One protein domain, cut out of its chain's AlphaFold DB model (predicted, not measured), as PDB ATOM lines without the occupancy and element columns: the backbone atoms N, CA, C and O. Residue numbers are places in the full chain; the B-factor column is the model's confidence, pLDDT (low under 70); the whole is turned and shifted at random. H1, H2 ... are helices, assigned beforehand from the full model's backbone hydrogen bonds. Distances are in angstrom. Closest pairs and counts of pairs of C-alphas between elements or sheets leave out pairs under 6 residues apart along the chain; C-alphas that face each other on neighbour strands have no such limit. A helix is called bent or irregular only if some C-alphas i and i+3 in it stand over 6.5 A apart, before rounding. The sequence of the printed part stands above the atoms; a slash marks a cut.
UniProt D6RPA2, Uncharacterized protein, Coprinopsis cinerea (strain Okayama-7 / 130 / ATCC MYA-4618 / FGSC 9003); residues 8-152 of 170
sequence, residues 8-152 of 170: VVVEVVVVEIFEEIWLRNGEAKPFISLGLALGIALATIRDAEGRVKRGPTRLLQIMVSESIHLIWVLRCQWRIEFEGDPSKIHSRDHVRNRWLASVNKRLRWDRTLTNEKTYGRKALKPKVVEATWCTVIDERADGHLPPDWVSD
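AT A GLANCE: This is residues 8 to 152 of the 170 residues of an uncharacterized protein of Coprinopsis cinerea (strain Okayama-7 / 130 / ATCC MYA-4618 / FGSC 9003) (UniProt D6RPA2). Two long helices, H1 and H3, lie side by side running opposite ways, and a third, H4, packs on both at a slant, the three centres making a triangle; H6 crosses the end where H1 ends and H3 begins. The short H2 packs loosely on H3, and H5 lies out beyond the far end of H4, touching no helix. The printed part has 145 residues, with six named helices, H1 to H6 in chain order, and no named strand: the class is all helix. The whole is compact, with a radius of gyration of the C-alphas of 17.0 A, and it spans 49 by 37 by 33 A.

IN THESE COORDINATES: H1 is residues 8 to 25, 26.1 A long, and its first C-alpha, of Val 8, is at (-13.986, -27.648, 52.562). H2 is residues 34 to 38. H3, the longest helix, is residues 54 to 81 and 39.3 A long, from C-alpha 54 at (-12.654, -13.338, 24.236). H4 is residues 92 to 112, 30.1 A long. H5 is residues 116 to 122 and irregular: C-alphas 118 and 121 are 9.5 A apart. H6 is residues 126 to 140, 20.1 A long, and ends with C-alpha 140 at (-26.763, -32.084, 24.202); it too is irregular, with C-alphas 132 and 135 7.5 A apart.

HOW THE PARTS SIT: H3 is the hub, touching four other helices. H1 and H3 touch at a shallow tilt of 16 degrees, opposite ways; their closest C-alphas, of Val 14 and Ser 67, are 6.3 A apart. H4 touches H3 with residues 98 to 106 alone, at a steep tilt of 46 degrees, opposite ways; the closest C-alphas, of Glu 66 and Ser 102, are 6.8 A apart. H4 touches H1 with residues 92 to 99 alone, at a steep tilt of 45 degrees, the same way, closest at the C-alphas of Val 13 and Arg 92, 6.4 A. H6 touches H3 with residues 128 to 133 alone, only just about perpendicular at 72 degrees, closest at the C-alphas of Gly 55 and Thr 132, 4.1 A. H6 touches H1 with residues 135 to 136 alone, about perpendicular at 79 degrees; the closest C-alphas, of Asn 25 and Thr 135, are 5.0 A apart. H2 and H3 only just touch, with 3 pairs of C-alphas within 8 A, the closest those of Ala 37 and Val 64, 6.9 A. H5 is apart from H1, H2, H3, H4 and H6. Every O i to N i+4 pair is within hydrogen-bond range in H2, H3 and H4; the counts are 12 of 14 in H1, 7 of 11 in H6 and 1 of 3 in H5, where 1 of 4 O i to N i+3 pairs is within range.

THE WHOLE: The two C-alphas farthest apart, of Glu 49 and Ser 87, are 51.7 A apart. The printed part has no cut. The link from H2 to H3, residues 39 to 53, is long, and residues 141 to 152 have no named element. The model's mean pLDDT over the printed part is 85.4; it is under 70 at residue 8, residues 138 to 148 and residues 151 to 152.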
ATOM      1  N   VAL A   8     -14.706 -26.978  53.659       66.12
ATOM      2  CA  VAL A   8     -13.986 -27.648  52.562       66.12
ATOM      3  C   VAL A   8     -14.943 -28.342  51.591       66.12
ATOM      4  O   VAL A   8     -14.706 -28.327  50.391       66.12
ATOM      5  N   VAL A   9     -16.066 -28.884  52.073       74.62
ATOM      6  CA  VAL A   9     -17.027 -29.603  51.216       74.62
ATOM      7  C   VAL A   9     -17.640 -28.685  50.160       74.62
ATOM      8  O   VAL A   9     -17.767 -29.084  49.007       74.62
ATOM      9  N   VAL A  10     -17.999 -27.451  50.527       82.12
ATOM     10  CA  VAL A  10     -18.593 -26.495  49.580       82.12
ATOM     11  C   VAL A  10     -17.582 -26.112  48.506       82.12
ATOM     12  O   VAL A  10     -17.910 -26.125  47.324       82.12
ATOM     13  N   GLU A  11     -16.355 -25.798  48.916       84.25
ATOM     14  CA  GLU A  11     -15.280 -25.407  48.007       84.25
ATOM     15  C   GLU A  11     -14.910 -26.544  47.050       84.25
ATOM     16  O   GLU A  11     -14.912 -26.339  45.839       84.25
ATOM     17  N   VAL A  12     -14.713 -27.758  47.574       85.19
ATOM     18  CA  VAL A  12     -14.405 -28.954  46.777       85.19
ATOM     19  C   VAL A  12     -15.508 -29.239  45.762       85.19
ATOM     20  O   VAL A  12     -15.215 -29.393  44.583       85.19
ATOM     21  N   VAL A  13     -16.780 -29.241  46.178       86.19
ATOM     22  CA  VAL A  13     -17.902 -29.512  45.261       86.19
ATOM     23  C   VAL A  13     -17.988 -28.454  44.161       86.19
ATOM     24  O   VAL A  13     -18.205 -28.793  43.001       86.19
ATOM     25  N   VAL A  14     -17.821 -27.173  44.500       87.44
ATOM     26  CA  VAL A  14     -17.864 -26.086  43.513       87.44
ATOM     27  C   VAL A  14     -16.716 -26.203  42.511       87.44
ATOM     28  O   VAL A  14     -16.957 -26.062  41.313       87.44
ATOM     29  N   VAL A  15     -15.498 -26.502  42.975       86.62
ATOM     30  CA  VAL A  15     -14.330 -26.707  42.105       86.62
ATOM     31  C   VAL A  15     -14.522 -27.932  41.207       86.62
ATOM     32  O   VAL A  15     -14.312 -27.827  40.004       86.62
ATOM     33  N   GLU A  16     -15.006 -29.056  41.740       87.00
ATOM     34  CA  GLU A  16     -15.299 -30.266  40.955       87.00
ATOM     35  C   GLU A  16     -16.301 -29.992  39.822       87.00
ATOM     36  O   GLU A  16     -16.066 -30.374  38.676       87.00
ATOM     37  N   ILE A  17     -17.409 -29.298  40.112       86.75
ATOM     38  CA  ILE A  17     -18.433 -28.977  39.102       86.75
ATOM     39  C   ILE A  17     -17.898 -27.975  38.078       86.75
ATOM     40  O   ILE A  17     -18.175 -28.102  36.885       86.75
ATOM     41  N   PHE A  18     -17.141 -26.976  38.537       88.38
ATOM     42  CA  PHE A  18     -16.478 -26.024  37.656       88.38
ATOM     43  C   PHE A  18     -15.563 -26.750  36.668       88.38
ATOM     44  O   PHE A  18     -15.639 -26.488  35.472       88.38
ATOM     45  N   GLU A  19     -14.741 -27.683  37.145       86.06
ATOM     46  CA  GLU A  19     -13.820 -28.453  36.309       86.06
ATOM     47  C   GLU A  19     -14.558 -29.364  35.321       86.06
ATOM     48  O   GLU A  19     -14.227 -29.356  34.136       86.06
ATOM     49  N   GLU A  20     -15.601 -30.076  35.770       84.31
ATOM     50  CA  GLU A  20     -16.465 -30.923  34.924       84.31
ATOM     51  C   GLU A  20     -17.026 -30.150  33.718       84.31
ATOM     52  O   GLU A  20     -17.212 -30.697  32.627       84.31
ATOM     53  N   ILE A  21     -17.316 -28.867  33.915       82.56
ATOM     54  CA  ILE A  21     -17.899 -27.999  32.897       82.56
ATOM     55  C   ILE A  21     -16.817 -27.294  32.079       82.56
ATOM     56  O   ILE A  21     -16.954 -27.184  30.862       82.56
ATOM     57  N   TRP A  22     -15.728 -26.855  32.715       85.94
ATOM     58  CA  TRP A  22     -14.619 -26.175  32.046       85.94
ATOM     59  C   TRP A  22     -13.921 -27.072  31.030       85.94
ATOM     60  O   TRP A  22     -13.593 -26.611  29.940       85.94
ATOM     61  N   LEU A  23     -13.726 -28.355  31.352       81.38
ATOM     62  CA  LEU A  23     -13.051 -29.303  30.460       81.38
ATOM     63  C   LEU A  23     -13.747 -29.442  29.098       81.38
ATOM     64  O   LEU A  23     -13.088 -29.717  28.098       81.38
ATOM     65  N   ARG A  24     -15.052 -29.164  29.029       77.62
ATOM     66  CA  ARG A  24     -15.835 -29.180  27.782       77.62
ATOM     67  C   ARG A  24     -15.455 -28.051  26.828       77.62
ATOM     68  O   ARG A  24     -15.638 -28.164  25.625       77.62
ATOM     69  N   ASN A  25     -14.873 -26.973  27.355       75.25
ATOM     70  CA  ASN A  25     -14.436 -25.826  26.569       75.25
ATOM     71  C   ASN A  25     -13.165 -26.104  25.740       75.25
ATOM     72  O   ASN A  25     -12.768 -25.267  24.934       75.25
ATOM     73  N   GLY A  26     -12.491 -27.243  25.954       76.19
ATOM     74  CA  GLY A  26     -11.254 -27.598  25.246       76.19
ATOM     75  C   GLY A  26     -10.045 -26.721  25.602       76.19
ATOM     76  O   GLY A  26      -9.003 -26.819  24.958       76.19
ATOM     77  N   GLU A  27     -10.167 -25.859  26.614       82.31
ATOM     78  CA  GLU A  27      -9.074 -25.025  27.117       82.31
ATOM     79  C   GLU A  27      -8.287 -25.743  28.213       82.31
ATOM     80  O   GLU A  27      -8.817 -26.584  28.943       82.31
ATOM     81  N   ALA A  28      -7.033 -25.329  28.405       83.00
ATOM     82  CA  ALA A  28      -6.241 -25.777  29.541       83.00
ATOM     83  C   ALA A  28      -6.953 -25.466  30.869       83.00
ATOM     84  O   ALA A  28      -7.585 -24.416  31.040       83.00
ATOM     85  N   LYS A  29      -6.834 -26.389  31.826       81.00
ATOM     86  CA  LYS A  29      -7.377 -26.217  33.173       81.00
ATOM     87  C   LYS A  29      -6.720 -24.997  33.842       81.00
ATOM     88  O   LYS A  29      -5.493 -24.972  33.963       81.00
ATOM     89  N   PRO A  30      -7.494 -24.000  34.301       81.00
ATOM     90  CA  PRO A  30      -6.936 -22.853  34.992       81.00
ATOM     91  C   PRO A  30      -6.498 -23.261  36.400       81.00
ATOM     92  O   PRO A  30      -7.207 -23.977  37.109       81.00
ATOM     93  N   PHE A  31      -5.344 -22.762  36.832       83.38
ATOM     94  CA  PHE A  31      -4.944 -22.854  38.230       83.38
ATOM     95  C   PHE A  31      -5.670 -21.775  39.041       83.38
ATOM     96  O   PHE A  31      -5.358 -20.587  38.927       83.38
ATOM     97  N   ILE A  32      -6.656 -22.176  39.849       83.56
ATOM     98  CA  ILE A  32      -7.441 -21.250  40.674       83.56
ATOM     99  C   ILE A  32      -6.690 -20.938  41.971       83.56
ATOM    100  O   ILE A  32      -6.836 -21.622  42.979       83.56
ATOM    101  N   SER A  33      -5.871 -19.888  41.944       87.94
ATOM    102  CA  SER A  33      -5.257 -19.315  43.146       87.94
ATOM    103  C   SER A  33      -6.154 -18.247  43.777       87.94
ATOM    104  O   SER A  33      -7.017 -17.674  43.110       87.94
ATOM    105  N   LEU A  34      -5.905 -17.895  45.044       85.00
ATOM    106  CA  LEU A  34      -6.566 -16.747  45.679       85.00
ATOM    107  C   LEU A  34      -6.333 -15.446  44.889       85.00
ATOM    108  O   LEU A  34      -7.243 -14.636  44.744       85.00
ATOM    109  N   GLY A  35      -5.132 -15.267  44.329       89.81
ATOM    110  CA  GLY A  35      -4.816 -14.122  43.475       89.81
ATOM    111  C   GLY A  35      -5.666 -14.091  42.205       89.81
ATOM    112  O   GLY A  35      -6.216 -13.044  41.867       89.81
ATOM    113  N   LEU A  36      -5.847 -15.240  41.542       88.50
ATOM    114  CA  LEU A  36      -6.743 -15.340  40.388       88.50
ATOM    115  C   LEU A  36      -8.196 -15.086  40.793       88.50
ATOM    116  O   LEU A  36      -8.907 -14.401  40.072       88.50
ATOM    117  N   ALA A  37      -8.627 -15.599  41.944       89.00
ATOM    118  CA  ALA A  37      -9.978 -15.396  42.452       89.00
ATOM    119  C   ALA A  37     -10.289 -13.906  42.684       89.00
ATOM    120  O   ALA A  37     -11.330 -13.416  42.249       89.00
ATOM    121  N   LEU A  38      -9.367 -13.170  43.311       90.69
ATOM    122  CA  LEU A  38      -9.503 -11.730  43.558       90.69
ATOM    123  C   LEU A  38      -9.376 -10.902  42.270       90.69
ATOM    124  O   LEU A  38     -10.088  -9.917  42.090       90.69
ATOM    125  N   GLY A  39      -8.480 -11.307  41.369       93.19
ATOM    126  CA  GLY A  39      -8.180 -10.616  40.115       93.19
ATOM    127  C   GLY A  39      -8.952 -11.131  38.902       93.19
ATOM    128  O   GLY A  39      -8.588 -10.793  37.777       93.19
ATOM    129  N   ILE A  40      -9.988 -11.954  39.091       94.69
ATOM    130  CA  ILE A  40     -10.589 -12.722  37.995       94.69
ATOM    131  C   ILE A  40     -11.085 -11.829  36.858       94.69
ATOM    132  O   ILE A  40     -10.893 -12.159  35.693       94.69
ATOM    133  N   ALA A  41     -11.636 -10.656  37.176       91.56
ATOM    134  CA  ALA A  41     -12.124  -9.693  36.189       91.56
ATOM    135  C   ALA A  41     -11.035  -9.190  35.216       91.56
ATOM    136  O   ALA A  41     -11.360  -8.697  34.138       91.56
ATOM    137  N   LEU A  42      -9.755  -9.324  35.580       93.88
ATOM    138  CA  LEU A  42      -8.597  -8.947  34.764       93.88
ATOM    139  C   LEU A  42      -7.952 -10.146  34.050       93.88
ATOM    140  O   LEU A  42      -7.094  -9.957  33.186       93.88
ATOM    141  N   ALA A  43      -8.340 -11.377  34.391       92.44
ATOM    142  CA  ALA A  43      -7.769 -12.580  33.801       92.44
ATOM    143  C   ALA A  43      -8.119 -12.678  32.310       92.44
ATOM    144  O   ALA A  43      -9.256 -12.413  31.914       92.44
ATOM    145  N   THR A  44      -7.148 -13.085  31.485       93.19
ATOM    146  CA  THR A  44      -7.328 -13.274  30.038       93.19
ATOM    147  C   THR A  44      -6.712 -14.587  29.576       93.19
ATOM    148  O   THR A  44      -5.604 -14.934  29.978       93.19
ATOM    149  N   ILE A  45      -7.432 -15.308  28.716       90.50
ATOM    150  CA  ILE A  45      -6.930 -16.494  28.017       90.50
ATOM    151  C   ILE A  45      -6.411 -16.043  26.655       90.50
ATOM    152  O   ILE A  45      -7.094 -15.301  25.939       90.50
ATOM    153  N   ARG A  46      -5.205 -16.484  26.300       91.94
ATOM    154  CA  ARG A  46      -4.538 -16.139  25.042       91.94
ATOM    155  C   ARG A  46      -4.288 -17.383  24.199       91.94
ATOM    156  O   ARG A  46      -4.108 -18.463  24.753       91.94
ATOM    157  N   ASP A  47      -4.330 -17.226  22.881       89.19
ATOM    158  CA  ASP A  47      -3.903 -18.257  21.932       89.19
ATOM    159  C   ASP A  47      -2.370 -18.300  21.790       89.19
ATOM    160  O   ASP A  47      -1.652 -17.526  22.432       89.19
ATOM    161  N   ALA A  48      -1.869 -19.223  20.963       89.38
ATOM    162  CA  ALA A  48      -0.437 -19.387  20.712       89.38
ATOM    163  C   ALA A  48       0.205 -18.135  20.085       89.38
ATOM    164  O   ALA A  48       1.387 -17.876  20.294       89.38
ATOM    165  N   GLU A  49      -0.582 -17.318  19.380       90.56
ATOM    166  CA  GLU A  49      -0.153 -16.050  18.788       90.56
ATOM    167  C   GLU A  49      -0.298 -14.854  19.755       90.56
ATOM    168  O   GLU A  49      -0.057 -13.706  19.378       90.56
ATOM    169  N   GLY A  50      -0.704 -15.090  21.008       90.38
ATOM    170  CA  GLY A  50      -0.853 -14.070  22.049       90.38
ATOM    171  C   GLY A  50      -2.153 -13.255  21.989       90.38
ATOM    172  O   GLY A  50      -2.342 -12.331  22.796       90.38
ATOM    173  N   ARG A  51      -3.079 -13.581  21.081       91.69
ATOM    174  CA  ARG A  51      -4.376 -12.908  20.929       91.69
ATOM    175  C   ARG A  51      -5.357 -13.405  21.983       91.69
ATOM    176  O   ARG A  51      -5.372 -14.570  22.365       91.69
ATOM    177  N   VAL A  52      -6.214 -12.509  22.463       91.56
ATOM    178  CA  VAL A  52      -7.169 -12.831  23.532       91.56
ATOM    179  C   VAL A  52      -8.349 -13.637  22.985       91.56
ATOM    180  O   VAL A  52      -9.124 -13.141  22.160       91.56
ATOM    181  N   LYS A  53      -8.560 -14.836  23.532       91.69
ATOM    182  CA  LYS A  53      -9.743 -15.672  23.285       91.69
ATOM    183  C   LYS A  53     -10.918 -15.117  24.091       91.69
ATOM    184  O   LYS A  53     -11.156 -15.514  25.231       91.69
ATOM    185  N   ARG A  54     -11.631 -14.136  23.522       91.62
ATOM    186  CA  ARG A  54     -12.654 -13.338  24.236       91.62
ATOM    187  C   ARG A  54     -13.779 -14.173  24.854       91.62
ATOM    188  O   ARG A  54     -14.144 -13.920  25.995       91.62
ATOM    189  N   GLY A  55     -14.310 -15.146  24.113       91.25
ATOM    190  CA  GLY A  55     -15.380 -16.035  24.578       91.25
ATOM    191  C   GLY A  55     -14.964 -16.880  25.789       91.25
ATOM    192  O   GLY A  55     -15.513 -16.676  26.871       91.25
ATOM    193  N   PRO A  56     -13.919 -17.720  25.655       90.94
ATOM    194  CA  PRO A  56     -13.350 -18.492  26.762       90.94
ATOM    195  C   PRO A  56     -12.932 -17.638  27.961       90.94
ATOM    196  O   PRO A  56     -13.194 -18.000  29.105       90.94
ATOM    197  N   THR A  57     -12.332 -16.469  27.711       93.25
ATOM    198  CA  THR A  57     -11.970 -15.516  28.770       93.25
ATOM    199  C   THR A  57     -13.200 -15.082  29.558       93.25
ATOM    200  O   THR A  57     -13.218 -15.172  30.783       93.25
ATOM    201  N   ARG A  58     -14.255 -14.640  28.868       93.94
ATOM    202  CA  ARG A  58     -15.493 -14.196  29.513       93.94
ATOM    203  C   ARG A  58     -16.173 -15.335  30.273       93.94
ATOM    204  O   ARG A  58     -16.663 -15.115  31.377       93.94
ATOM    205  N   LEU A  59     -16.169 -16.542  29.714       92.50
ATOM    206  CA  LEU A  59     -16.713 -17.732  30.363       92.50
ATOM    207  C   LEU A  59     -15.967 -18.050  31.669       92.50
ATOM    208  O   LEU A  59     -16.611 -18.255  32.700       92.50
ATOM    209  N   LEU A  60     -14.629 -18.023  31.648       92.31
ATOM    210  CA  LEU A  60     -13.796 -18.219  32.839       92.31
ATOM    211  C   LEU A  60     -14.148 -17.198  33.921       92.31
ATOM    212  O   LEU A  60     -14.385 -17.564  35.073       92.31
ATOM    213  N   GLN A  61     -14.220 -15.924  33.529       94.56
ATOM    214  CA  GLN A  61     -14.539 -14.827  34.434       94.56
ATOM    215  C   GLN A  61     -15.895 -15.024  35.110       94.56
ATOM    216  O   GLN A  61     -16.000 -14.924  36.333       94.56
ATOM    217  N   ILE A  62     -16.924 -15.365  34.328       93.94
ATOM    218  CA  ILE A  62     -18.266 -15.644  34.848       93.94
ATOM    219  C   ILE A  62     -18.213 -16.820  35.823       93.94
ATOM    220  O   ILE A  62     -18.616 -16.667  36.970       93.94
ATOM    221  N   MET A  63     -17.688 -17.973  35.415       92.19
ATOM    222  CA  MET A  63     -17.786 -19.177  36.239       92.19
ATOM    223  C   MET A  63     -16.981 -19.090  37.534       92.19
ATOM    224  O   MET A  63     -17.472 -19.523  38.577       92.19
ATOM    225  N   VAL A  64     -15.788 -18.493  37.509       92.56
ATOM    226  CA  VAL A  64     -14.995 -18.293  38.729       92.56
ATOM    227  C   VAL A  64     -15.665 -17.264  39.643       92.56
ATOM    228  O   VAL A  64     -15.795 -17.516  40.839       92.56
ATOM    229  N   SER A  65     -16.171 -16.147  39.102       94.25
ATOM    230  CA  SER A  65     -16.863 -15.135  39.918       94.25
ATOM    231  C   SER A  65     -18.132 -15.682  40.589       94.25
ATOM    232  O   SER A  65     -18.329 -15.481  41.788       94.25
ATOM    233  N   GLU A  66     -18.950 -16.451  39.862       93.94
ATOM    234  CA  GLU A  66     -20.133 -17.132  40.402       93.94
ATOM    235  C   GLU A  66     -19.767 -18.180  41.457       93.94
ATOM    236  O   GLU A  66     -20.445 -18.292  42.479       93.94
ATOM    237  N   SER A  67     -18.673 -18.914  41.245       92.75
ATOM    238  CA  SER A  67     -18.167 -19.910  42.193       92.75
ATOM    239  C   SER A  67     -17.755 -19.273  43.518       92.75
ATOM    240  O   SER A  67     -18.210 -19.705  44.577       92.75
ATOM    241  N   ILE A  68     -16.954 -18.206  43.467       92.25
ATOM    242  CA  ILE A  68     -16.505 -17.469  44.658       92.25
ATOM    243  C   ILE A  68     -17.702 -16.878  45.398       92.25
ATOM    244  O   ILE A  68     -17.804 -17.014  46.620       92.25
ATOM    245  N   HIS A  69     -18.627 -16.257  44.663       92.50
ATOM    246  CA  HIS A  69     -19.826 -15.684  45.258       92.50
ATOM    247  C   HIS A  69     -20.671 -16.753  45.956       92.50
ATOM    248  O   HIS A  69     -21.079 -16.557  47.099       92.50
ATOM    249  N   LEU A  70     -20.889 -17.907  45.319       93.06
ATOM    250  CA  LEU A  70     -21.649 -19.000  45.917       93.06
ATOM    251  C   LEU A  70     -20.973 -19.556  47.175       93.06
ATOM    252  O   LEU A  70     -21.654 -19.768  48.179       93.06
ATOM    253  N   ILE A  71     -19.653 -19.768  47.137       90.81
ATOM    254  CA  ILE A  71     -18.875 -20.209  48.303       90.81
ATOM    255  C   ILE A  71     -19.066 -19.213  49.450       90.81
ATOM    256  O   ILE A  71     -19.366 -19.621  50.571       90.81
ATOM    257  N   TRP A  72     -18.947 -17.911  49.172       91.50
ATOM    258  CA  TRP A  72     -19.159 -16.866  50.169       91.50
ATOM    259  C   TRP A  72     -20.578 -16.912  50.755       91.50
ATOM    260  O   TRP A  72     -20.725 -16.995  51.974       91.50
ATOM    261  N   VAL A  73     -21.614 -16.963  49.909       92.56
ATOM    262  CA  VAL A  73     -23.017 -17.029  50.354       92.56
ATOM    263  C   VAL A  73     -23.260 -18.248  51.241       92.56
ATOM    264  O   VAL A  73     -23.825 -18.112  52.323       92.56
ATOM    265  N   LEU A  74     -22.825 -19.437  50.819       91.75
ATOM    266  CA  LEU A  74     -23.051 -20.679  51.564       91.75
ATOM    267  C   LEU A  74     -22.303 -20.700  52.900       91.75
ATOM    268  O   LEU A  74     -22.839 -21.198  53.891       91.75
ATOM    269  N   ARG A  75     -21.093 -20.127  52.945       89.06
ATOM    270  CA  ARG A  75     -20.313 -19.981  54.182       89.06
ATOM    271  C   ARG A  75     -20.977 -19.015  55.152       89.06
ATOM    272  O   ARG A  75     -21.073 -19.337  56.334       89.06
ATOM    273  N   CYS A  76     -21.441 -17.863  54.670       90.88
ATOM    274  CA  CYS A  76     -22.168 -16.898  55.491       90.88
ATOM    275  C   CYS A  76     -23.479 -17.490  56.006       90.88
ATOM    276  O   CYS A  76     -23.761 -17.364  57.191       90.88
ATOM    277  N   GLN A  77     -24.222 -18.200  55.156       91.12
ATOM    278  CA  GLN A  77     -25.447 -18.883  55.552       91.12
ATOM    279  C   GLN A  77     -25.186 -19.872  56.693       91.12
ATOM    280  O   GLN A  77     -25.799 -19.789  57.749       91.12
ATOM    281  N   TRP A  78     -24.202 -20.756  56.526       89.50
ATOM    282  CA  TRP A  78     -23.860 -21.729  57.559       89.50
ATOM    283  C   TRP A  78     -23.372 -21.072  58.859       89.50
ATOM    284  O   TRP A  78     -23.755 -21.485  59.948       89.50
ATOM    285  N   ARG A  79     -22.544 -20.026  58.764       89.88
ATOM    286  CA  ARG A  79     -21.983 -19.360  59.945       89.88
ATOM    287  C   ARG A  79     -23.008 -18.521  60.710       89.88
ATOM    288  O   ARG A  79     -22.938 -18.495  61.930       89.88
ATOM    289  N   ILE A  80     -23.872 -17.796  60.003       90.69
ATOM    290  CA  ILE A  80     -24.757 -16.778  60.586       90.69
ATOM    291  C   ILE A  80     -26.153 -17.349  60.831       90.69
ATOM    292  O   ILE A  80     -26.673 -17.213  61.928       90.69
ATOM    293  N   GLU A  81     -26.757 -18.000  59.835       91.44
ATOM    294  CA  GLU A  81     -28.125 -18.534  59.945       91.44
ATOM    295  C   GLU A  81     -28.161 -19.844  60.738       91.44
ATOM    296  O   GLU A  81     -29.110 -20.112  61.469       91.44
ATOM    297  N   PHE A  82     -27.121 -20.669  60.603       89.94
ATOM    298  CA  PHE A  82     -27.028 -21.964  61.282       89.94
ATOM    299  C   PHE A  82     -26.038 -21.970  62.445       89.94
ATOM    300  O   PHE A  82     -25.752 -23.039  62.966       89.94
ATOM    301  N   GLU A  83     -25.501 -20.808  62.831       91.12
ATOM    302  CA  GLU A  83     -24.570 -20.646  63.962       91.12
ATOM    303  C   GLU A  83     -23.329 -21.563  63.902       91.12
ATOM    304  O   GLU A  83     -22.669 -21.828  64.904       91.12
ATOM    305  N   GLY A  84     -22.970 -22.049  62.709       86.19
ATOM    306  CA  GLY A  84     -21.885 -23.013  62.536       86.19
ATOM    307  C   GLY A  84     -22.231 -24.444  62.959       86.19
ATOM    308  O   GLY A  84     -21.316 -25.225  63.221       86.19
ATOM    309  N   ASP A  85     -23.514 -24.804  63.015       87.25
ATOM    310  CA  ASP A  85     -23.990 -26.148  63.348       87.25
ATOM    311  C   ASP A  85     -23.459 -27.191  62.335       87.25
ATOM    312  O   ASP A  85     -23.795 -27.131  61.141       87.25
ATOM    313  N   PRO A  86     -22.638 -28.168  62.771       84.31
ATOM    314  CA  PRO A  86     -22.104 -29.210  61.895       84.31
ATOM    315  C   PRO A  86     -23.178 -30.096  61.249       84.31
ATOM    316  O   PRO A  86     -22.939 -30.659  60.183       84.31
ATOM    317  N   SER A  87     -24.364 -30.216  61.852       86.19
ATOM    318  CA  SER A  87     -25.471 -31.005  61.297       86.19
ATOM    319  C   SER A  87     -26.161 -30.321  60.110       86.19
ATOM    320  O   SER A  87     -26.820 -30.981  59.308       86.19
ATOM    321  N   LYS A  88     -25.967 -29.004  59.957       85.81
ATOM    322  CA  LYS A  88     -26.577 -28.170  58.909       85.81
ATOM    323  C   LYS A  88     -25.605 -27.818  57.784       85.81
ATOM    324  O   LYS A  88     -25.774 -26.816  57.087       85.81
ATOM    325  N   ILE A  89     -24.564 -28.624  57.603       84.12
ATOM    326  CA  ILE A  89     -23.658 -28.482  56.463       84.12
ATOM    327  C   ILE A  89     -24.423 -28.785  55.177       84.12
ATOM    328  O   ILE A  89     -25.163 -29.763  55.077       84.12
ATOM    329  N   HIS A  90     -24.225 -27.934  54.171       86.19
ATOM    330  CA  HIS A  90     -24.872 -28.084  52.874       86.19
ATOM    331  C   HIS A  90     -24.503 -29.419  52.225       86.19
ATOM    332  O   HIS A  90     -23.326 -29.757  52.097       86.19
ATOM    333  N   SER A  91     -25.510 -30.157  51.762       89.12
ATOM    334  CA  SER A  91     -25.280 -31.394  51.019       89.12
ATOM    335  C   SER A  91     -24.654 -31.114  49.651       89.12
ATOM    336  O   SER A  91     -24.890 -30.067  49.041       89.12
ATOM    337  N   ARG A  92     -23.889 -32.079  49.128       89.38
ATOM    338  CA  ARG A  92     -23.242 -31.974  47.807       89.38
ATOM    339  C   ARG A  92     -24.253 -31.653  46.699       89.38
ATOM    340  O   ARG A  92     -24.020 -30.745  45.905       89.38
ATOM    341  N   ASP A  93     -25.407 -32.320  46.699       88.38
ATOM    342  CA  ASP A  93     -26.479 -32.074  45.725       88.38
ATOM    343  C   ASP A  93     -27.088 -30.679  45.858       88.38
ATOM    344  O   ASP A  93     -27.418 -30.047  44.851       88.38
ATOM    345  N   HIS A  94     -27.230 -30.167  47.084       90.00
ATOM    346  CA  HIS A  94     -27.713 -28.808  47.302       90.00
ATOM    347  C   HIS A  94     -26.739 -27.782  46.706       90.00
ATOM    348  O   HIS A  94     -27.158 -26.918  45.931       90.00
ATOM    349  N   VAL A  95     -25.440 -27.918  46.998       91.00
ATOM    350  CA  VAL A  95     -24.387 -27.050  46.444       91.00
ATOM    351  C   VAL A  95     -24.373 -27.129  44.915       91.00
ATOM    352  O   VAL A  95     -24.404 -26.091  44.251       91.00
ATOM    353  N   ARG A  96     -24.429 -28.345  44.350       89.56
ATOM    354  CA  ARG A  96     -24.444 -28.572  42.897       89.56
ATOM    355  C   ARG A  96     -25.623 -27.899  42.216       89.56
ATOM    356  O   ARG A  96     -25.441 -27.132  41.272       89.56
ATOM    357  N   ASN A  97     -26.832 -28.139  42.713       89.56
ATOM    358  CA  ASN A  97     -28.039 -27.549  42.143       89.56
ATOM    359  C   ASN A  97     -28.023 -26.016  42.225       89.56
ATOM    360  O   ASN A  97     -28.463 -25.352  41.285       89.56
ATOM    361  N   ARG A  98     -27.493 -25.445  43.314       92.69
ATOM    362  CA  ARG A  98     -27.406 -23.991  43.493       92.69
ATOM    363  C   ARG A  98     -26.377 -23.357  42.557       92.69
ATOM    364  O   ARG A  98     -26.674 -22.327  41.956       92.69
ATOM    365  N   TRP A  99     -25.225 -24.000  42.364       92.81
ATOM    366  CA  TRP A  99     -24.219 -23.557  41.396       92.81
ATOM    367  C   TRP A  99     -24.770 -23.572  39.968       92.81
ATOM    368  O   TRP A  99     -24.717 -22.559  39.268       92.81
ATOM    369  N   LEU A 100     -25.422 -24.668  39.572       89.12
ATOM    370  CA  LEU A 100     -26.061 -24.783  38.259       89.12
ATOM    371  C   LEU A 100     -27.161 -23.751  38.053       89.12
ATOM    372  O   LEU A 100     -27.267 -23.161  36.980       89.12
ATOM    373  N   ALA A 101     -27.966 -23.489  39.082       90.19
ATOM    374  CA  ALA A 101     -28.968 -22.437  39.027       90.19
ATOM    375  C   ALA A 101     -28.332 -21.052  38.801       90.19
ATOM    376  O   ALA A 101     -28.897 -20.260  38.042       90.19
ATOM    377  N   SER A 102     -27.167 -20.777  39.402       91.81
ATOM    378  CA  SER A 102     -26.425 -19.520  39.220       91.81
ATOM    379  C   SER A 102     -25.908 -19.359  37.792       91.81
ATOM    380  O   SER A 102     -26.204 -18.364  37.127       91.81
ATOM    381  N   VAL A 103     -25.240 -20.385  37.258       90.19
ATOM    382  CA  VAL A 103     -24.723 -20.370  35.880       90.19
ATOM    383  C   VAL A 103     -25.862 -20.290  34.858       90.19
ATOM    384  O   VAL A 103     -25.833 -19.458  33.952       90.19
ATOM    385  N   ASN A 104     -26.951 -21.038  35.064       87.94
ATOM    386  CA  ASN A 104     -28.147 -20.963  34.217       87.94
ATOM    387  C   ASN A 104     -28.834 -19.597  34.286       87.94
ATOM    388  O   ASN A 104     -29.453 -19.146  33.319       87.94
ATOM    389  N   LYS A 105     -28.782 -18.926  35.440       90.88
ATOM    390  CA  LYS A 105     -29.269 -17.552  35.579       90.88
ATOM    391  C   LYS A 105     -28.409 -16.594  34.754       90.88
ATOM    392  O   LYS A 105     -28.990 -15.776  34.045       90.88
ATOM    393  N   ARG A 106     -27.080 -16.738  34.767       92.38
ATOM    394  CA  ARG A 106     -26.172 -15.928  33.936       92.38
ATOM    395  C   ARG A 106     -26.404 -16.117  32.446       92.38
ATOM    396  O   ARG A 106     -26.565 -15.121  31.751       92.38
ATOM    397  N   LEU A 107     -26.551 -17.356  31.982       90.38
ATOM    398  CA  LEU A 107     -26.905 -17.621  30.588       90.38
ATOM    399  C   LEU A 107     -28.225 -16.938  30.195       90.38
ATOM    400  O   LEU A 107     -28.305 -16.271  29.166       90.38
ATOM    401  N   ARG A 108     -29.270 -17.064  31.023       88.81
ATOM    402  CA  ARG A 108     -30.565 -16.412  30.756       88.81
ATOM    403  C   ARG A 108     -30.451 -14.892  30.710       88.81
ATOM    404  O   ARG A 108     -31.114 -14.264  29.889       88.81
ATOM    405  N   TRP A 109     -29.636 -14.302  31.582       90.75
ATOM    406  CA  TRP A 109     -29.401 -12.861  31.594       90.75
ATOM    407  C   TRP A 109     -28.682 -12.407  30.333       90.75
ATOM    408  O   TRP A 109     -29.166 -11.498  29.671       90.75
ATOM    409  N   ASP A 110     -27.605 -13.087  29.948       91.44
ATOM    410  CA  ASP A 110     -26.870 -12.789  28.719       91.44
ATOM    411  C   ASP A 110     -27.777 -12.826  27.491       91.44
ATOM    412  O   ASP A 110     -27.743 -11.916  26.669       91.44
ATOM    413  N   ARG A 111     -28.650 -13.833  27.414       88.81
ATOM    414  CA  ARG A 111     -29.638 -13.975  26.342       88.81
ATOM    415  C   ARG A 111     -30.746 -12.930  26.398       88.81
ATOM    416  O   ARG A 111     -31.236 -12.502  25.368       88.81
ATOM    417  N   THR A 112     -31.144 -12.484  27.586       88.56
ATOM    418  CA  THR A 112     -32.118 -11.388  27.718       88.56
ATOM    419  C   THR A 112     -31.506 -10.067  27.252       88.56
ATOM    420  O   THR A 112     -32.165  -9.281  26.573       88.56
ATOM    421  N   LEU A 113     -30.231  -9.846  27.575       90.62
ATOM    422  CA  LEU A 113     -29.492  -8.636  27.225       90.62
ATOM    423  C   LEU A 113     -29.224  -8.503  25.723       90.62
ATOM    424  O   LEU A 113     -28.847  -7.415  25.298       90.62
ATOM    425  N   THR A 114     -29.445  -9.541  24.909       90.00
ATOM    426  CA  THR A 114     -29.341  -9.426  23.445       90.00
ATOM    427  C   THR A 114     -30.534  -8.742  22.788       90.00
ATOM    428  O   THR A 114     -30.475  -8.416  21.606       90.00
ATOM    429  N   ASN A 115     -31.618  -8.490  23.528       87.69
ATOM    430  CA  ASN A 115     -32.814  -7.877  22.968       87.69
ATOM    431  C   ASN A 115     -32.580  -6.400  22.589       87.69
ATOM    432  O   ASN A 115     -32.713  -5.495  23.416       87.69
ATOM    433  N   GLU A 116     -32.302  -6.153  21.309       88.19
ATOM    434  CA  GLU A 116     -32.093  -4.810  20.757       88.19
ATOM    435  C   GLU A 116     -33.333  -3.914  20.855       88.19
ATOM    436  O   GLU A 116     -33.190  -2.701  20.998       88.19
ATOM    437  N   LYS A 117     -34.550  -4.477  20.861       86.88
ATOM    438  CA  LYS A 117     -35.778  -3.676  21.021       86.88
ATOM    439  C   LYS A 117     -35.845  -3.028  22.402       86.88
ATOM    440  O   LYS A 117     -36.294  -1.894  22.522       86.88
ATOM    441  N   THR A 118     -35.394  -3.742  23.434       88.25
ATOM    442  CA  THR A 118     -35.418  -3.256  24.822       88.25
ATOM    443  C   THR A 118     -34.170  -2.446  25.168       88.25
ATOM    444  O   THR A 118     -34.268  -1.427  25.845       88.25
ATOM    445  N   TYR A 119     -32.990  -2.893  24.726       89.31
ATOM    446  CA  TYR A 119     -31.704  -2.335  25.167       89.31
ATOM    447  C   TYR A 119     -31.003  -1.462  24.113       89.31
ATOM    448  O   TYR A 119     -29.993  -0.820  24.418       89.31
ATOM    449  N   GLY A 120     -31.527  -1.392  22.884       90.56
ATOM    450  CA  GLY A 120     -30.985  -0.577  21.797       90.56
ATOM    451  C   GLY A 120     -29.493  -0.825  21.578       90.56
ATOM    452  O   GLY A 120     -29.024  -1.959  21.560       90.56
ATOM    453  N   ARG A 121     -28.708   0.257  21.501       89.81
ATOM    454  CA  ARG A 121     -27.243   0.195  21.326       89.81
ATOM    455  C   ARG A 121     -26.483  -0.430  22.506       89.81
ATOM    456  O   ARG A 121     -25.301  -0.720  22.361       89.81
ATOM    457  N   LYS A 122     -27.127  -0.601  23.668       90.12
ATOM    458  CA  LYS A 122     -26.540  -1.258  24.850       90.12
ATOM    459  C   LYS A 122     -26.784  -2.769  24.862       90.12
ATOM    460  O   LYS A 122     -26.302  -3.437  25.773       90.12
ATOM    461  N   ALA A 123     -27.534  -3.295  23.891       91.62
ATOM    462  CA  ALA A 123     -27.773  -4.722  23.778       91.62
ATOM    463  C   ALA A 123     -26.456  -5.485  23.581       91.62
ATOM    464  O   ALA A 123     -25.540  -5.052  22.874       91.62
ATOM    465  N   LEU A 124     -26.368  -6.647  24.218       91.44
ATOM    466  CA  LEU A 124     -25.268  -7.571  24.028       91.44
ATOM    467  C   LEU A 124     -25.386  -8.203  22.638       91.44
ATOM    468  O   LEU A 124     -26.434  -8.712  22.259       91.44
ATOM    469  N   LYS A 125     -24.304  -8.210  21.862       91.06
ATOM    470  CA  LYS A 125     -24.329  -8.847  20.538       91.06
ATOM    471  C   LYS A 125     -24.508 -10.370  20.692       91.06
ATOM    472  O   LYS A 125     -23.727 -10.956  21.447       91.06
ATOM    473  N   PRO A 126     -25.416 -11.030  19.946       89.38
ATOM    474  CA  PRO A 126     -25.617 -12.484  20.016       89.38
ATOM    475  C   PRO A 126     -24.327 -13.296  19.867       89.38
ATOM    476  O   PRO A 126     -24.051 -14.166  20.687       89.38
ATOM    477  N   LYS A 127     -23.444 -12.884  18.946       88.94
ATOM    478  CA  LYS A 127     -22.112 -13.482  18.745       88.94
ATOM    479  C   LYS A 127     -21.242 -13.533  20.007       88.94
ATOM    480  O   LYS A 127     -20.396 -14.410  20.136       88.94
ATOM    481  N   VAL A 128     -21.404 -12.586  20.937       91.62
ATOM    482  CA  VAL A 128     -20.672 -12.601  22.217       91.62
ATOM    483  C   VAL A 128     -21.225 -13.689  23.134       91.62
ATOM    484  O   VAL A 128     -20.449 -14.367  23.806       91.62
ATOM    485  N   VAL A 129     -22.548 -13.873  23.152       91.00
ATOM    486  CA  VAL A 129     -23.209 -14.940  23.913       91.00
ATOM    487  C   VAL A 129     -22.834 -16.302  23.334       91.00
ATOM    488  O   VAL A 129     -22.399 -17.162  24.093       91.00
ATOM    489  N   GLU A 130     -22.888 -16.460  22.009       88.38
ATOM    490  CA  GLU A 130     -22.428 -17.666  21.303       88.38
ATOM    491  C   GLU A 130     -20.988 -18.000  21.676       88.38
ATOM    492  O   GLU A 130     -20.730 -19.052  22.251       88.38
ATOM    493  N   ALA A 131     -20.060 -17.063  21.463       88.62
ATOM    494  CA  ALA A 131     -18.650 -17.284  21.767       88.62
ATOM    495  C   ALA A 131     -18.386 -17.608  23.248       88.62
ATOM    496  O   ALA A 131     -17.394 -18.261  23.555       88.62
ATOM    497  N   THR A 132     -19.231 -17.133  24.174       90.75
ATOM    498  CA  THR A 132     -19.079 -17.423  25.610       90.75
ATOM    499  C   THR A 132     -19.587 -18.818  25.969       90.75
ATOM    500  O   THR A 132     -18.974 -19.487  26.791       90.75
ATOM    501  N   TRP A 133     -20.727 -19.237  25.420       88.44
ATOM    502  CA  TRP A 133     -21.513 -20.344  25.976       88.44
ATOM    503  C   TRP A 133     -21.614 -21.578  25.073       88.44
ATOM    504  O   TRP A 133     -21.929 -22.646  25.593       88.44
ATOM    505  N   CYS A 134     -21.351 -21.459  23.764       81.12
ATOM    506  CA  CYS A 134     -21.509 -22.552  22.788       81.12
ATOM    507  C   CYS A 134     -20.781 -23.824  23.243       81.12
ATOM    508  O   CYS A 134     -21.384 -24.887  23.366       81.12
ATOM    509  N   THR A 135     -19.525 -23.667  23.665       72.69
ATOM    510  CA  THR A 135     -18.643 -24.767  24.074       72.69
ATOM    511  C   THR A 135     -19.095 -25.511  25.334       72.69
ATOM    512  O   THR A 135     -18.673 -26.637  25.575       72.69
ATOM    513  N   VAL A 136     -19.968 -24.911  26.145       77.25
ATOM    514  CA  VAL A 136     -20.508 -25.533  27.365       77.25
ATOM    515  C   VAL A 136     -21.880 -26.174  27.124       77.25
ATOM    516  O   VAL A 136     -22.305 -27.036  27.898       77.25
ATOM    517  N   ILE A 137     -22.586 -25.770  26.063       72.69
ATOM    518  CA  ILE A 137     -23.954 -26.217  25.758       72.69
ATOM    519  C   ILE A 137     -23.972 -27.342  24.703       72.69
ATOM    520  O   ILE A 137     -24.868 -28.189  24.753       72.69
ATOM    521  N   ASP A 138     -22.989 -27.390  23.799       59.84
ATOM    522  CA  ASP A 138     -23.008 -28.209  22.573       59.84
ATOM    523  C   ASP A 138     -23.170 -29.732  22.762       59.84
ATOM    524  O   ASP A 138     -23.710 -30.398  21.881       59.84
ATOM    525  N   GLU A 139     -22.809 -30.317  23.908       50.41
ATOM    526  CA  GLU A 139     -22.885 -31.780  24.108       50.41
ATOM    527  C   GLU A 139     -24.306 -32.379  24.059       50.41
ATOM    528  O   GLU A 139     -24.449 -33.596  23.953       50.41
ATOM    529  N   ARG A 140     -25.374 -31.574  24.168       44.47
ATOM    530  CA  ARG A 140     -26.763 -32.084  24.202       44.47
ATOM    531  C   ARG A 140     -27.581 -31.860  22.941       44.47
ATOM    532  O   ARG A 140     -28.676 -32.407  22.864       44.47
ATOM    533  N   ALA A 141     -27.106 -31.067  21.990       48.75
ATOM    534  CA  ALA A 141     -27.905 -30.704  20.824       48.75
ATOM    535  C   ALA A 141     -27.776 -31.709  19.661       48.75
ATOM    536  O   ALA A 141     -27.987 -31.322  18.520       48.75
ATOM    537  N   ASP A 142     -27.357 -32.956  19.917       46.31
ATOM    538  CA  ASP A 142     -26.956 -33.920  18.875       46.31
ATOM    539  C   ASP A 142     -25.920 -33.326  17.886       46.31
ATOM    540  O   ASP A 142     -25.882 -33.675  16.711       46.31
ATOM    541  N   GLY A 143     -25.084 -32.390  18.363       51.31
ATOM    542  CA  GLY A 143     -24.133 -31.629  17.540       51.31
ATOM    543  C   GLY A 143     -24.730 -30.433  16.780       51.31
ATOM    544  O   GLY A 143     -24.034 -29.815  15.975       51.31
ATOM    545  N   HIS A 144     -25.996 -30.084  17.017       53.06
ATOM    546  CA  HIS A 144     -26.722 -29.049  16.281       53.06
ATOM    547  C   HIS A 144     -27.503 -28.114  17.211       53.06
ATOM    548  O   HIS A 144     -28.722 -28.216  17.362       53.06
ATOM    549  N   LEU A 145     -26.812 -27.141  17.814       63.03
ATOM    550  CA  LEU A 145     -27.497 -25.962  18.342       63.03
ATOM    551  C   LEU A 145     -28.253 -25.265  17.193       63.03
ATOM    552  O   LEU A 145     -27.663 -25.048  16.131       63.03
ATOM    553  N   PRO A 146     -29.536 -24.891  17.373       66.31
ATOM    554  CA  PRO A 146     -30.246 -24.097  16.379       66.31
ATOM    555  C   PRO A 146     -29.445 -22.832  16.031       66.31
ATOM    556  O   PRO A 146     -28.896 -22.215  16.946       66.31
ATOM    557  N   PRO A 147     -29.410 -22.392  14.760       63.69
ATOM    558  CA  PRO A 147     -28.666 -21.197  14.353       63.69
ATOM    559  C   PRO A 147     -28.974 -19.948  15.199       63.69
ATOM    560  O   PRO A 147     -28.085 -19.140  15.437       63.69
ATOM    561  N   ASP A 148     -30.199 -19.843  15.729       69.56
ATOM    562  CA  ASP A 148     -30.673 -18.727  16.558       69.56
ATOM    563  C   ASP A 148     -30.898 -19.104  18.039       69.56
ATOM    564  O   ASP A 148     -31.716 -18.491  18.733       69.56
ATOM    565  N   TRP A 149     -30.191 -20.109  18.568       75.12
ATOM    566  CA  TRP A 149     -30.416 -20.619  19.932       75.12
ATOM    567  C   TRP A 149     -30.260 -19.549  21.030       75.12
ATOM    568  O   TRP A 149     -30.881 -19.635  22.092       75.12
ATOM    569  N   VAL A 150     -29.464 -18.503  20.787       74.94
ATOM    570  CA  VAL A 150     -29.335 -17.361  21.707       74.94
ATOM    571  C   VAL A 150     -30.675 -16.647  21.891       74.94
ATOM    572  O   VAL A 150     -31.012 -16.244  23.012       74.94
ATOM    573  N   SER A 151     -31.464 -16.552  20.825       66.94
ATOM    574  CA  SER A 151     -32.785 -15.927  20.812       66.94
ATOM    575  C   SER A 151     -33.881 -16.854  21.353       66.94
ATOM    576  O   SER A 151     -34.887 -16.370  21.874       66.94
ATOM    577  N   ASP A 152     -33.683 -18.176  21.310       59.12
ATOM    578  CA  ASP A 152     -34.715 -19.165  21.647       59.12
ATOM    579  C   ASP A 152     -34.681 -19.625  23.114       59.12
ATOM    580  O   ASP A 152     -33.658 -20.096  23.598       59.12
TER     581      ASP A 152